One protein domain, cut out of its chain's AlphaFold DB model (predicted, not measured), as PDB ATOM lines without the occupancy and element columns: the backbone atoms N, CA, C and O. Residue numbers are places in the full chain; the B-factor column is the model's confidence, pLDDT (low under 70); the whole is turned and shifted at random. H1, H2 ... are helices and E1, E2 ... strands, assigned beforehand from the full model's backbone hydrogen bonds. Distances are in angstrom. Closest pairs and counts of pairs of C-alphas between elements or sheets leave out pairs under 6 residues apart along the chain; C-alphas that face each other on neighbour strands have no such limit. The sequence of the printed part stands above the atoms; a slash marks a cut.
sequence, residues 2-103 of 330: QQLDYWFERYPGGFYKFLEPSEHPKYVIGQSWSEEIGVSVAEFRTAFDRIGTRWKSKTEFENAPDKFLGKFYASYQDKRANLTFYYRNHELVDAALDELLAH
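This is residues 2 to 103 of the 330 residues of an uncharacterized protein of Methylovorus glucosetrophus (strain SIP3-4) (UniProt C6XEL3). A twisted four-stranded sheet, E1 E4 E3 E2, forms the middle, with H1 over one face, H4 over the opposite face, and H3 packed on E3 and E2 through residues 45 to 51. H2 and the loop of residues 18 to 32 lie toward one end; at the other, H5 leads away, and its residues 97 to 103 stick out. The 102 printed residues hold five named helices and four named strands, in the order H1 E1 H2 H3 E2 H4 E3 E4 H5; the class is mixed, and so is the sheet. The whole is compact, radius of gyration of the C-alphas 14.0 A, spanning 45 by 31 by 24 A.

E3, residues 73 to 78, and E4, residues 83 to 88, form an antiparallel hairpin, with N 85 and O 76 2.8 A apart. Edge strand E1, residues 15 to 17, is antiparallel to E4, with N 86 and O 15 2.8 A apart. Edge strand E2, residues 52 to 55, is parallel to E3, with N 55 and O 75 2.8 A apart. H1, residues 2 to 10, is on the sheet over E4 at a height of 9.1 A, across the strands at 84 degrees to E4 on the local plane; the closest C-alphas of H1 and E4, of Phe 8 and Arg 88, are 7.2 A apart. H4, residues 58 to 63, is on the opposite face at a height of 8.5 A and only just stands up from the sheet, rising 41 degrees; its closest C-alpha to E3 is that of Lys 58, 6.0 A from Tyr 76. E2, H4 and E3 form a strand-helix-strand unit, two parallel neighbour strands with a helix between, its crossover right-handed. H3, residues 41 to 51, is also on the sheet, and touches H2, residues 33 to 37, at the C-alphas of Ser 34 and Val 41, 6.0 A apart. E1, H2 H3 and E2 form a split unit, with E4 and E3 between its strands, also right-handed. H5, residues 90 to 103, is not on the sheet. Every O i to N i+4 pair is within hydrogen-bond range in H2, H4 and H5, against 4 of 5 in H1 and 5 of 7 in H3.

H1 begins at C-alpha 2 (115.282, 78.071, 129.490). H3 measures 15.6 A, E3 and E4 16.9 A each, and H5 19.8 A, ending at C-alpha 103 (130.506, 74.919, 139.000).

The farthest C-alphas, of Pro 25 and His 103, are 45.7 A apart. The printed part has no cut; the link from E1 to H2, 15 residues, is long. No printed residue is under 70 in pLDDT.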
ATOM      1  N   GLN A   2     115.438  79.374 130.169       87.06
ATOM      2  CA  GLN A   2     115.282  78.071 129.490       87.06
ATOM      3  C   GLN A   2     114.323  78.062 128.286       87.06
ATOM      4  O   GLN A   2     114.675  77.555 127.227       87.06
ATOM      5  N   GLN A   3     113.131  78.653 128.418       90.88
ATOM      6  CA  GLN A   3     112.185  78.672 127.302       90.88
ATOM      7  C   GLN A   3     112.688  79.501 126.111       90.88
ATOM      8  O   GLN A   3     112.441  79.127 124.974       90.88
ATOM      9  N   LEU A   4     113.418  80.597 126.340       92.06
ATOM     10  CA  LEU A   4     114.044  81.354 125.254       92.06
ATOM     11  C   LEU A   4     115.130  80.520 124.573       92.06
ATOM     12  O   LEU A   4     115.138  80.446 123.347       92.06
ATOM     13  N   ASP A   5     115.990  79.849 125.343       90.25
ATOM     14  CA  ASP A   5     117.056  79.010 124.777       90.25
ATOM     15  C   ASP A   5     116.502  77.849 123.945       90.25
ATOM     16  O   ASP A   5     117.024  77.576 122.869       90.25
ATOM     17  N   TYR A   6     115.381  77.242 124.354       92.62
ATOM     18  CA  TYR A   6     114.667  76.254 123.535       92.62
ATOM     19  C   TYR A   6     114.312  76.795 122.138       92.62
ATOM     20  O   TYR A   6     114.418  76.086 121.133       92.62
ATOM     21  N   TRP A   7     113.881  78.054 122.045       92.75
ATOM     22  CA  TRP A   7     113.575  78.668 120.755       92.75
ATOM     23  C   TRP A   7     114.846  79.041 119.982       92.75
ATOM     24  O   TRP A   7     114.886  78.826 118.771       92.75
ATOM     25  N   PHE A   8     115.897  79.517 120.651       93.19
ATOM     26  CA  PHE A   8     117.171  79.845 120.000       93.19
ATOM     27  C   PHE A   8     117.947  78.622 119.502       93.19
ATOM     28  O   PHE A   8     118.650  78.731 118.504       93.19
ATOM     29  N   GLU A   9     117.765  77.451 120.113       89.44
ATOM     30  CA  GLU A   9     118.292  76.182 119.597       89.44
ATOM     31  C   GLU A   9     117.766  75.883 118.181       89.44
ATOM     32  O   GLU A   9     118.484  75.366 117.330       89.44
ATOM     33  N   ARG A  10     116.506  76.244 117.903       92.06
ATOM     34  CA  ARG A  10     115.852  76.043 116.596       92.06
ATOM     35  C   ARG A  10     116.058  77.219 115.648       92.06
ATOM     36  O   ARG A  10     116.085  77.032 114.435       92.06
ATOM     37  N   TYR A  11     116.176  78.421 116.204       92.31
ATOM     38  CA  TYR A  11     116.269  79.681 115.475       92.31
ATOM     39  C   TYR A  11     117.445  80.513 116.000       92.31
ATOM     40  O   TYR A  11     117.232  81.527 116.674       92.31
ATOM     41  N   PRO A  12     118.694  80.115 115.696       89.44
ATOM     42  CA  PRO A  12     119.877  80.784 116.233       89.44
ATOM     43  C   PRO A  12     119.998  82.238 115.751       89.44
ATOM     44  O   PRO A  12     120.441  83.093 116.503       89.44
ATOM     45  N   GLY A  13     119.518  82.556 114.543       88.12
ATOM     46  CA  GLY A  13     119.510  83.925 114.001       88.12
ATOM     47  C   GLY A  13     118.450  84.863 114.599       88.12
ATOM     48  O   GLY A  13     118.343  86.015 114.181       88.12
ATOM     49  N   GLY A  14     117.655  84.381 115.555       93.62
ATOM     50  CA  GLY A  14     116.512  85.091 116.113       93.62
ATOM     51  C   GLY A  14     115.177  84.618 115.548       93.62
ATOM     52  O   GLY A  14     115.094  83.960 114.511       93.62
ATOM     53  N   PHE A  15     114.109  84.944 116.266       95.06
ATOM     54  CA  PHE A  15     112.743  84.552 115.922       95.06
ATOM     55  C   PHE A  15     111.752  85.627 116.357       95.06
ATOM     56  O   PHE A  15     112.082  86.502 117.160       95.06
ATOM     57  N   TYR A  16     110.519  85.549 115.857       94.75
ATOM     58  CA  TYR A  16     109.417  86.338 116.394       94.75
ATOM     59  C   TYR A  16     108.406  85.465 117.124       94.75
ATOM     60  O   TYR A  16     108.230  84.287 116.815       94.75
ATOM     61  N   LYS A  17     107.705  86.073 118.079       94.06
ATOM     62  CA  LYS A  17     106.591  85.445 118.785       94.06
ATOM     63  C   LYS A  17     105.581  86.486 119.254       94.06
ATOM     64  O   LYS A  17     105.915  87.657 119.454       94.06
ATOM     65  N   PHE A  18     104.345  86.040 119.442       94.19
ATOM     66  CA  PHE A  18     103.280  86.853 120.017       94.19
ATOM     67  C   PHE A  18     103.419  86.893 121.540       94.19
ATOM     68  O   PHE A  18     103.729  85.882 122.168       94.19
ATOM     69  N   LEU A  19     103.197  88.057 122.147       91.81
ATOM     70  CA  LEU A  19     103.155  88.166 123.609       91.81
ATOM     71  C   LEU A  19     101.841  87.608 124.165       91.81
ATOM     72  O   LEU A  19     101.852  86.899 125.169       91.81
ATOM     73  N   GLU A  20     100.743  87.882 123.467       92.62
ATOM     74  CA  GLU A  20      99.370  87.545 123.838       92.62
ATOM     75  C   GLU A  20      98.597  86.973 122.645       92.62
ATOM     76  O   GLU A  20      99.078  87.085 121.507       92.62
ATOM     77  N   PRO A  21      97.427  86.355 122.879       92.19
ATOM     78  CA  PRO A  21      96.536  85.976 121.803       92.19
ATOM     79  C   PRO A  21      96.208  87.140 120.879       92.19
ATOM     80  O   PRO A  21      95.965  88.256 121.330       92.19
ATOM     81  N   SER A  22      96.224  86.880 119.575       88.69
ATOM     82  CA  SER A  22      96.120  87.917 118.556       88.69
ATOM     83  C   SER A  22      95.251  87.447 117.399       88.69
ATOM     84  O   SER A  22      95.271  86.281 117.030       88.69
ATOM     85  N   GLU A  23      94.530  88.367 116.769       86.81
ATOM     86  CA  GLU A  23      93.764  88.089 115.543       86.81
ATOM     87  C   GLU A  23      94.656  88.058 114.287       86.81
ATOM     88  O   GLU A  23      94.174  87.979 113.159       86.81
ATOM     89  N   HIS A  24      95.976  88.151 114.459       87.75
ATOM     90  CA  HIS A  24      96.921  88.194 113.353       87.75
ATOM     91  C   HIS A  24      96.814  86.930 112.468       87.75
ATOM     92  O   HIS A  24      96.792  85.826 113.002       87.75
ATOM     93  N   PRO A  25      96.863  87.021 111.122       88.69
ATOM     94  CA  PRO A  25      96.662  85.860 110.239       88.69
ATOM     95  C   PRO A  25      97.644  84.700 110.452       88.69
ATOM     96  O   PRO A  25      97.335  83.547 110.173       88.69
ATOM     97  N   LYS A  26      98.856  85.013 110.927       87.00
ATOM     98  CA  LYS A  26      99.898  84.023 111.263       87.00
ATOM     99  C   LYS A  26      99.805  83.497 112.704       87.00
ATOM    100  O   LYS A  26     100.622  82.671 113.093       87.00
ATOM    101  N   TYR A  27      98.882  84.017 113.508       89.81
ATOM    102  CA  TYR A  27      98.692  83.578 114.882       89.81
ATOM    103  C   TYR A  27      97.917  82.260 114.919       89.81
ATOM    104  O   TYR A  27      96.929  82.071 114.212       89.81
ATOM    105  N   VAL A  28      98.360  81.356 115.786       87.75
ATOM    106  CA  VAL A  28      97.652  80.118 116.110       87.75
ATOM    107  C   VAL A  28      97.498  80.055 117.622       87.75
ATOM    108  O   VAL A  28      98.431  80.383 118.357       87.75
ATOM    109  N   ILE A  29      96.329  79.609 118.082       88.12
ATOM    110  CA  ILE A  29      96.021  79.445 119.507       88.12
ATOM    111  C   ILE A  29      97.115  78.612 120.189       88.12
ATOM    112  O   ILE A  29      97.512  77.548 119.700       88.12
ATOM    113  N   GLY A  30      97.606  79.104 121.323       88.38
ATOM    114  CA  GLY A  30      98.692  78.495 122.083       88.38
ATOM    115  C   GLY A  30     100.101  78.871 121.617       88.38
ATOM    116  O   GLY A  30     101.059  78.293 122.128       88.38
ATOM    117  N   GLN A  31     100.263  79.781 120.648       87.56
ATOM    118  CA  GLN A  31     101.584  80.249 120.204       87.56
ATOM    119  C   GLN A  31     102.066  81.517 120.908       87.56
ATOM    120  O   GLN A  31     103.236  81.879 120.736       87.56
ATOM    121  N   SER A  32     101.221  82.204 121.679       93.19
ATOM    122  CA  SER A  32     101.679  83.366 122.437       93.19
ATOM    123  C   SER A  32     102.512  82.962 123.653       93.19
ATOM    124  O   SER A  32     102.363  81.868 124.196       93.19
ATOM    125  N   TRP A  33     103.379  83.861 124.121       92.94
ATOM    126  CA  TRP A  33     104.105  83.663 125.375       92.94
ATOM    127  C   TRP A  33     103.168  83.467 126.564       92.94
ATOM    128  O   TRP A  33     103.427  82.606 127.403       92.94
ATOM    129  N   SER A  34     102.077  84.236 126.612       92.00
ATOM    130  CA  SER A  34     101.111  84.143 127.703       92.00
ATOM    131  C   SER A  34     100.405  82.788 127.775       92.00
ATOM    132  O   SER A  34     100.182  82.281 128.870       92.00
ATOM    133  N   GLU A  35     100.124  82.149 126.636       91.19
ATOM    134  CA  GLU A  35      99.523  80.810 126.613       91.19
ATOM    135  C   GLU A  35     100.558  79.698 126.806       91.19
ATOM    136  O   GLU A  35     100.267  78.699 127.458       91.19
ATOM    137  N   GLU A  36     101.760  79.851 126.240       90.25
ATOM    138  CA  GLU A  36     102.809  78.826 126.300       90.25
ATOM    139  C   GLU A  36     103.380  78.676 127.712       90.25
ATOM    140  O   GLU A  36     103.559  77.558 128.194       90.25
ATOM    141  N   ILE A  37     103.659  79.798 128.379       89.94
ATOM    142  CA  ILE A  37     104.259  79.817 129.718       89.94
ATOM    143  C   ILE A  37     103.173  79.916 130.804       89.94
ATOM    144  O   ILE A  37     103.415  79.542 131.950       89.94
ATOM    145  N   GLY A  38     101.966  80.377 130.463       88.88
ATOM    146  CA  GLY A  38     100.876  80.552 131.426       88.88
ATOM    147  C   GLY A  38     101.078  81.748 132.362       88.88
ATOM    148  O   GLY A  38     100.603  81.721 133.494       88.88
ATOM    149  N   VAL A  39     101.806  82.777 131.917       87.25
ATOM    150  CA  VAL A  39     102.059  84.017 132.675       87.25
ATOM    151  C   VAL A  39     101.414  85.209 131.987       87.25
ATOM    152  O   VAL A  39     101.241  85.224 130.768       87.25
ATOM    153  N   SER A  40     101.089  86.249 132.752       92.69
ATOM    154  CA  SER A  40     100.606  87.491 132.151       92.69
ATOM    155  C   SER A  40     101.695  88.169 131.309       92.69
ATOM    156  O   SER A  40     102.896  88.022 131.555       92.69
ATOM    157  N   VAL A  41     101.288  88.987 130.335       92.44
ATOM    158  CA  VAL A  41     102.225  89.787 129.523       92.44
ATOM    159  C   VAL A  41     103.075  90.710 130.403       92.44
ATOM    160  O   VAL A  41     104.255  90.922 130.124       92.44
ATOM    161  N   ALA A  42     102.491  91.255 131.474       93.81
ATOM    162  CA  ALA A  42     103.202  92.101 132.428       93.81
ATOM    163  C   ALA A  42     104.295  91.316 133.164       93.81
ATOM    164  O   ALA A  42     105.444  91.752 133.176       93.81
ATOM    165  N   GLU A  43     103.973  90.134 133.695       95.62
ATOM    166  CA  GLU A  43     104.957  89.264 134.349       95.62
ATOM    167  C   GLU A  43     106.057  88.828 133.387       95.62
ATOM    168  O   GLU A  43     107.232  88.889 133.747       95.62
ATOM    169  N   PHE A  44     105.705  88.453 132.151       94.50
ATOM    170  CA  PHE A  44     106.696  88.114 131.133       94.50
ATOM    171  C   PHE A  44     107.652  89.281 130.886       94.50
ATOM    172  O   PHE A  44     108.864  89.092 130.887       94.50
ATOM    173  N   ARG A  45     107.129  90.502 130.720       94.19
ATOM    174  CA  ARG A  45     107.943  91.708 130.505       94.19
ATOM    175  C   ARG A  45     108.864  91.985 131.689       94.19
ATOM    176  O   ARG A  45     110.054  92.186 131.477       94.19
ATOM    177  N   THR A  46     108.342  91.938 132.912       96.00
ATOM    178  CA  THR A  46     109.140  92.135 134.131       96.00
ATOM    179  C   THR A  46     110.221  91.068 134.285       96.00
ATOM    180  O   THR A  46     111.344  91.386 134.670       96.00
ATOM    181  N   ALA A  47     109.916  89.807 133.974       93.69
ATOM    182  CA  ALA A  47     110.899  88.730 133.993       93.69
ATOM    183  C   ALA A  47     111.952  88.910 132.889       93.69
ATOM    184  O   ALA A  47     113.143  88.747 133.147       93.69
ATOM    185  N   PHE A  48     111.528  89.292 131.682       95.88
ATOM    186  CA  PHE A  48     112.415  89.543 130.552       95.88
ATOM    187  C   PHE A  48     113.366  90.707 130.833       95.88
ATOM    188  O   PHE A  48     114.552  90.585 130.558       95.88
ATOM    189  N   ASP A  49     112.903  91.793 131.456       95.50
ATOM    190  CA  ASP A  49     113.743  92.954 131.785       95.50
ATOM    191  C   ASP A  49     114.929  92.611 132.703       95.50
ATOM    192  O   ASP A  49     115.936  93.322 132.698       95.50
ATOM    193  N   ARG A  50     114.851  91.511 133.462       95.44
ATOM    194  CA  ARG A  50     115.965  91.025 134.293       95.44
ATOM    195  C   ARG A  50     117.069  90.356 133.482       95.44
ATOM    196  O   ARG A  50     118.209  90.349 133.921       95.44
ATOM    197  N   ILE A  51     116.729  89.789 132.328       94.88
ATOM    198  CA  ILE A  51     117.640  88.968 131.516       94.88
ATOM    199  C   ILE A  51     117.897  89.552 130.125       94.88
ATOM    200  O   ILE A  51     118.766  89.065 129.409       94.88
ATOM    201  N   GLY A  52     117.160  90.583 129.719       96.44
ATOM    202  CA  GLY A  52     117.250  91.145 128.384       96.44
ATOM    203  C   GLY A  52     116.821  92.601 128.266       96.44
ATOM    204  O   GLY A  52     116.318  93.228 129.207       96.44
ATOM    205  N   THR A  53     117.086  93.153 127.087       97.31
ATOM    206  CA  THR A  53     116.844  94.554 126.730       97.31
ATOM    207  C   THR A  53     115.678  94.646 125.749       97.31
ATOM    208  O   THR A  53     115.625  93.918 124.758       97.31
ATOM    209  N   ARG A  54     114.704  95.521 126.027       96.50
ATOM    210  CA  ARG A  54     113.534  95.744 125.163       96.50
ATOM    211  C   ARG A  54     113.646  97.084 124.451       96.50
ATOM    212  O   ARG A  54     113.532  98.132 125.078       96.50
ATOM    213  N   TRP A  55     113.800  97.027 123.142       96.12
ATOM    214  CA  TRP A  55     113.837  98.176 122.251       96.12
ATOM    215  C   TRP A  55     112.429  98.524 121.767       96.12
ATOM    216  O   TRP A  55     111.588  97.642 121.564       96.12
ATOM    217  N   LYS A  56     112.137  99.816 121.577       91.69
ATOM    218  CA  LYS A  56     110.778 100.263 121.224       91.69
ATOM    219  C   LYS A  56     110.453 100.034 119.752       91.69
ATOM    220  O   LYS A  56     109.276 100.062 119.386       91.69
ATOM    221  N   SER A  57     111.476  99.871 118.914       93.69
ATOM    222  CA  SER A  57     111.345  99.693 117.470       93.69
ATOM    223  C   SER A  57     112.535  98.944 116.875       93.69
ATOM    224  O   SER A  57     113.611  98.891 117.472       93.69
ATOM    225  N   LYS A  58     112.341  98.418 115.661       94.00
ATOM    226  CA  LYS A  58     113.402  97.799 114.860       94.00
ATOM    227  C   LYS A  58     114.560  98.767 114.593       94.00
ATOM    228  O   LYS A  58     115.709  98.403 114.779       94.00
ATOM    229  N   THR A  59     114.254 100.010 114.224       93.81
ATOM    230  CA  THR A  59     115.264 101.034 113.923       93.81
ATOM    231  C   THR A  59     116.134 101.364 115.135       93.81
ATOM    232  O   THR A  59     117.342 101.503 115.003       93.81
ATOM    233  N   GLU A  60     115.536 101.462 116.325       94.00
ATOM    234  CA  GLU A  60     116.285 101.703 117.566       94.00
ATOM    235  C   GLU A  60     117.211 100.525 117.897       94.00
ATOM    236  O   GLU A  60     118.356 100.736 118.274       94.00
ATOM    237  N   PHE A  61     116.736  99.294 117.686       95.19
ATOM    238  CA  PHE A  61     117.540  98.083 117.850       95.19
ATOM    239  C   PHE A  61     118.702  97.999 116.849       95.19
ATOM    240  O   PHE A  61     119.807  97.621 117.220       95.19
ATOM    241  N   GLU A  62     118.471  98.334 115.578       93.75
ATOM    242  CA  GLU A  62     119.498  98.259 114.531       93.75
ATOM    243  C   GLU A  62     120.580  99.334 114.687       93.75
ATOM    244  O   GLU A  62     121.745  99.051 114.424       93.75
ATOM    245  N   ASN A  63     120.209 100.526 115.162       95.44
ATOM    246  CA  ASN A  63     121.135 101.642 115.370       95.44
ATOM    247  C   ASN A  63     121.866 101.598 116.724       95.44
ATOM    248  O   ASN A  63     122.725 102.442 116.979       95.44
ATOM    249  N   ALA A  64     121.512 100.669 117.614       93.94
ATOM    250  CA  ALA A  64     122.153 100.552 118.914       93.94
ATOM    251  C   ALA A  64     123.613 100.077 118.764       93.94
ATOM    252  O   ALA A  64     123.840  99.050 118.119       93.94
ATOM    253  N   PRO A  65     124.599 100.758 119.387       91.81
ATOM    254  CA  PRO A  65     125.997 100.322 119.343       91.81
ATOM    255  C   PRO A  65     126.193  98.979 120.059       91.81
ATOM    256  O   PRO A  65     126.916  98.117 119.572       91.81
ATOM    257  N   ASP A  66     125.487  98.778 121.175       93.31
ATOM    258  CA  ASP A  66     125.327  97.486 121.836       93.31
ATOM    259  C   ASP A  66     123.831  97.154 121.924       93.31
ATOM    260  O   ASP A  66     123.059  97.806 122.630       93.31
ATOM    261  N   LYS A  67     123.427  96.114 121.195       93.19
ATOM    262  CA  LYS A  67     122.039  95.637 121.107       93.19
ATOM    263  C   LYS A  67     121.547  94.997 122.402       93.19
ATOM    264  O   LYS A  67     120.336  94.902 122.616       93.19
ATOM    265  N   PHE A  68     122.461  94.536 123.246       94.62
ATOM    266  CA  PHE A  68     122.159  93.731 124.420       94.62
ATOM    267  C   PHE A  68     122.345  94.502 125.727       94.62
ATOM    268  O   PHE A  68     121.693  94.157 126.713       94.62
ATOM    269  N   LEU A  69     123.134  95.582 125.728       92.50
ATOM    270  CA  LEU A  69     123.433  96.418 126.900       92.50
ATOM    271  C   LEU A  69     123.943  95.572 128.077       92.50
ATOM    272  O   LEU A  69     123.445  95.676 129.199       92.50
ATOM    273  N   GLY A  70     124.879  94.663 127.784       92.31
ATOM    274  CA  GLY A  70     125.440  93.716 128.755       92.31
ATOM    275  C   GLY A  70     124.479  92.629 129.260       92.31
ATOM    276  O   GLY A  70     124.785  91.960 130.244       92.31
ATOM    277  N   LYS A  71     123.313  92.446 128.631       95.50
ATOM    278  CA  LYS A  71     122.351  91.388 128.984       95.50
ATOM    279  C   LYS A  71     122.412  90.198 128.027       95.50
ATOM    280  O   LYS A  71     122.998  90.254 126.951       95.50
ATOM    281  N   PHE A  72     121.749  89.114 128.412       95.88
ATOM    282  CA  PHE A  72     121.732  87.862 127.655       95.88
ATOM    283  C   PHE A  72     120.873  87.913 126.390       95.88
ATOM    284  O   PHE A  72     121.182  87.254 125.400       95.88
ATOM    285  N   TYR A  73     119.787  88.687 126.407       97.31
ATOM    286  CA  TYR A  73     118.828  88.728 125.303       97.31
ATOM    287  C   TYR A  73     118.447  90.153 124.926       97.31
ATOM    288  O   TYR A  73     118.540  91.085 125.722       97.31
ATOM    289  N   ALA A  74     117.944  90.316 123.711       97.12
ATOM    290  CA  ALA A  74     117.347  91.557 123.252       97.12
ATOM    291  C   ALA A  74     116.036  91.273 122.525       97.12
ATOM    292  O   ALA A  74     115.846  90.202 121.950       97.12
ATOM    293  N   SER A  75     115.116  92.230 122.557       97.06
ATOM    294  CA  SER A  75     113.880  92.152 121.788       97.06
ATOM    295  C   SER A  75     113.455  93.515 121.273       97.06
ATOM    296  O   SER A  75     113.765  94.528 121.899       97.06
ATOM    297  N   TYR A  76     112.707  93.542 120.176       96.44
ATOM    298  CA  TYR A  76     111.957  94.723 119.754       96.44
ATOM    299  C   TYR A  76     110.550  94.328 119.319       96.44
ATOM    300  O   TYR A  76     110.314  93.202 118.877       96.44
ATOM    301  N   GLN A  77     109.606  95.260 119.430       93.06
ATOM    302  CA  GLN A  77     108.237  95.049 118.972       93.06
ATOM    303  C   GLN A  77     107.995  95.778 117.650       93.06
ATOM    304  O   GLN A  77     108.174  96.993 117.550       93.06
ATOM    305  N   ASP A  78     107.533  95.041 116.645       90.75
ATOM    306  CA  ASP A  78     106.889  95.620 115.477       90.75
ATOM    307  C   ASP A  78     105.414  95.873 115.805       90.75
ATOM    308  O   ASP A  78     104.588  94.957 115.844       90.75
ATOM    309  N   LYS A  79     105.083  97.142 116.060       86.44
ATOM    310  CA  LYS A  79     103.722  97.570 116.408       86.44
ATOM    311  C   LYS A  79     102.732  97.411 115.256       86.44
ATOM    312  O   LYS A  79     101.541  97.301 115.519       86.44
ATOM    313  N   ARG A  80     103.193  97.418 113.999       84.88
ATOM    314  CA  ARG A  80     102.314  97.273 112.828       84.88
ATOM    315  C   ARG A  80     101.891  95.826 112.639       84.88
ATOM    316  O   ARG A  80     100.725  95.565 112.376       84.88
ATOM    317  N   ALA A  81     102.836  94.905 112.798       83.00
ATOM    318  CA  ALA A  81     102.581  93.473 112.674       83.00
ATOM    319  C   ALA A  81     102.119  92.819 113.992       83.00
ATOM    320  O   ALA A  81     101.728  91.655 114.001       83.00
ATOM    321  N   ASN A  82     102.175  93.545 115.115       86.69
ATOM    322  CA  ASN A  82     102.001  93.011 116.468       86.69
ATOM    323  C   ASN A  82     102.910  91.796 116.753       86.69
ATOM    324  O   ASN A  82     102.505  90.810 117.373       86.69
ATOM    325  N   LEU A  83     104.156  91.864 116.279       90.75
ATOM    326  CA  LEU A  83     105.163  90.819 116.450       90.75
ATOM    327  C   LEU A  83     106.265  91.309 117.377       90.75
ATOM    328  O   LEU A  83     106.711  92.449 117.274       90.75
ATOM    329  N   THR A  84     106.730  90.444 118.274       94.56
ATOM    330  CA  THR A  84     107.924  90.728 119.077       94.56
ATOM    331  C   THR A  84     109.056  89.839 118.598       94.56
ATOM    332  O   THR A  84     108.914  88.619 118.602       94.56
ATOM    333  N   PHE A  85     110.155  90.451 118.170       96.50
ATOM    334  CA  PHE A  85     111.364  89.771 117.721       96.50
ATOM    335  C   PHE A  85     112.328  89.604 118.886       96.50
ATOM    336  O   PHE A  85     112.447  90.511 119.706       96.50
ATOM    337  N   TYR A  86     113.017  88.467 118.942       97.06
ATOM    338  CA  TYR A  86     113.945  88.092 120.004       97.06
ATOM    339  C   TYR A  86     115.303  87.701 119.422       97.06
ATOM    340  O   TYR A  86     115.379  87.001 118.413       97.06
ATOM    341  N   TYR A  87     116.361  88.120 120.114       96.50
ATOM    342  CA  TYR A  87     117.762  87.861 119.790       96.50
ATOM    343  C   TYR A  87     118.519  87.417 121.042       96.50
ATOM    344  O   TYR A  87     118.194  87.844 122.156       96.50
ATOM    345  N   ARG A  88     119.535  86.577 120.850       96.12
ATOM    346  CA  ARG A  88     120.399  86.039 121.905       96.12
ATOM    347  C   ARG A  88     121.803  86.600 121.746       96.12
ATOM    348  O   ARG A  88     122.334  86.629 120.640       96.12
ATOM    349  N   ASN A  89     122.401  87.015 122.853       95.00
ATOM    350  CA  ASN A  89     123.830  87.261 122.917       95.00
ATOM    351  C   ASN A  89     124.522  85.914 123.136       95.00
ATOM    352  O   ASN A  89     124.590  85.434 124.266       95.00
ATOM    353  N   HIS A  90     124.946  85.263 122.051       90.62
ATOM    354  CA  HIS A  90     125.514  83.917 122.136       90.62
ATOM    355  C   HIS A  90     126.751  83.884 123.027       90.62
ATOM    356  O   HIS A  90     126.806  83.067 123.934       90.62
ATOM    357  N   GLU A  91     127.657  84.843 122.860       90.69
ATOM    358  CA  GLU A  91     128.906  84.913 123.615       90.69
ATOM    359  C   GLU A  91     128.665  85.016 125.125       90.69
ATOM    360  O   GLU A  91     129.190  84.209 125.889       90.69
ATOM    361  N   LEU A  92     127.827  85.965 125.566       92.06
ATOM    362  CA  LEU A  92     127.557  86.140 126.998       92.06
ATOM    363  C   LEU A  92     126.782  84.970 127.600       92.06
ATOM    364  O   LEU A  92     127.037  84.596 128.743       92.06
ATOM    365  N   VAL A  93     125.810  84.415 126.871       91.06
ATOM    366  CA  VAL A  93     125.018  83.298 127.398       91.06
ATOM    367  C   VAL A  93     125.857  82.030 127.465       91.06
ATOM    368  O   VAL A  93     125.802  81.342 128.477       91.06
ATOM    369  N   ASP A  94     126.631  81.725 126.425       88.88
ATOM    370  CA  ASP A  94     127.455  80.516 126.379       88.88
ATOM    371  C   ASP A  94     128.546  80.579 127.457       88.88
ATOM    372  O   ASP A  94     128.675  79.634 128.230       88.88
ATOM    373  N   ALA A  95     129.205  81.731 127.638       89.69
ATOM    374  CA  ALA A  95     130.162  81.925 128.729       89.69
ATOM    375  C   ALA A  95     129.532  81.723 130.122       89.69
ATOM    376  O   ALA A  95     130.109  81.051 130.976       89.69
ATOM    377  N   ALA A  96     128.331  82.266 130.355       88.62
ATOM    378  CA  ALA A  96     127.628  82.101 131.629       88.62
ATOM    379  C   ALA A  96     127.170  80.651 131.871       88.62
ATOM    380  O   ALA A  96     127.147  80.181 133.010       88.62
ATOM    381  N   LEU A  97     126.790  79.931 130.811       85.94
ATOM    382  CA  LEU A  97     126.430  78.516 130.893       85.94
ATOM    383  C   LEU A  97     127.656  77.637 131.153       85.94
ATOM    384  O   LEU A  97     127.574  76.737 131.986       85.94
ATOM    385  N   ASP A  98     128.785  77.916 130.504       87.50
ATOM    386  CA  ASP A  98     130.045  77.207 130.727       87.50
ATOM    387  C   ASP A  98     130.540  77.387 132.167       87.50
ATOM    388  O   ASP A  98     130.930  76.413 132.814       87.50
ATOM    389  N   GLU A  99     130.451  78.603 132.716       91.00
ATOM    390  CA  GLU A  99     130.769  78.875 134.123       91.00
ATOM    391  C   GLU A  99     129.866  78.070 135.070       91.00
ATOM    392  O   GLU A  99     130.344  77.450 136.026       91.00
ATOM    393  N   LEU A 100     128.562  78.021 134.783       86.81
ATOM    394  CA  LEU A 100     127.606  77.244 135.569       86.81
ATOM    395  C   LEU A 100     127.913  75.739 135.512       86.81
ATOM    396  O   LEU A 100     127.867  75.063 136.539       86.81
ATOM    397  N   LEU A 101     128.242  75.213 134.329       85.38
ATOM    398  CA  LEU A 101     128.610  73.809 134.138       85.38
ATOM    399  C   LEU A 101     129.925  73.466 134.841       85.38
ATOM    400  O   LEU A 101     130.024  72.406 135.459       85.38
ATOM    401  N   ALA A 102     130.903  74.371 134.819       88.25
ATOM    402  CA  ALA A 102     132.142  74.215 135.572       88.25
ATOM    403  C   ALA A 102     131.882  74.155 137.089       88.25
ATOM    404  O   ALA A 102     132.520  73.372 137.792       88.25
ATOM    405  N   HIS A 103     130.904  74.918 137.588       84.62
ATOM    406  CA  HIS A 103     130.506  74.919 139.000       84.62
ATOM    407  C   HIS A 103     129.725  73.671 139.431       84.62
ATOM    408  O   HIS A 103     129.763  73.289 140.600       84.62
TER     409      HIS A 103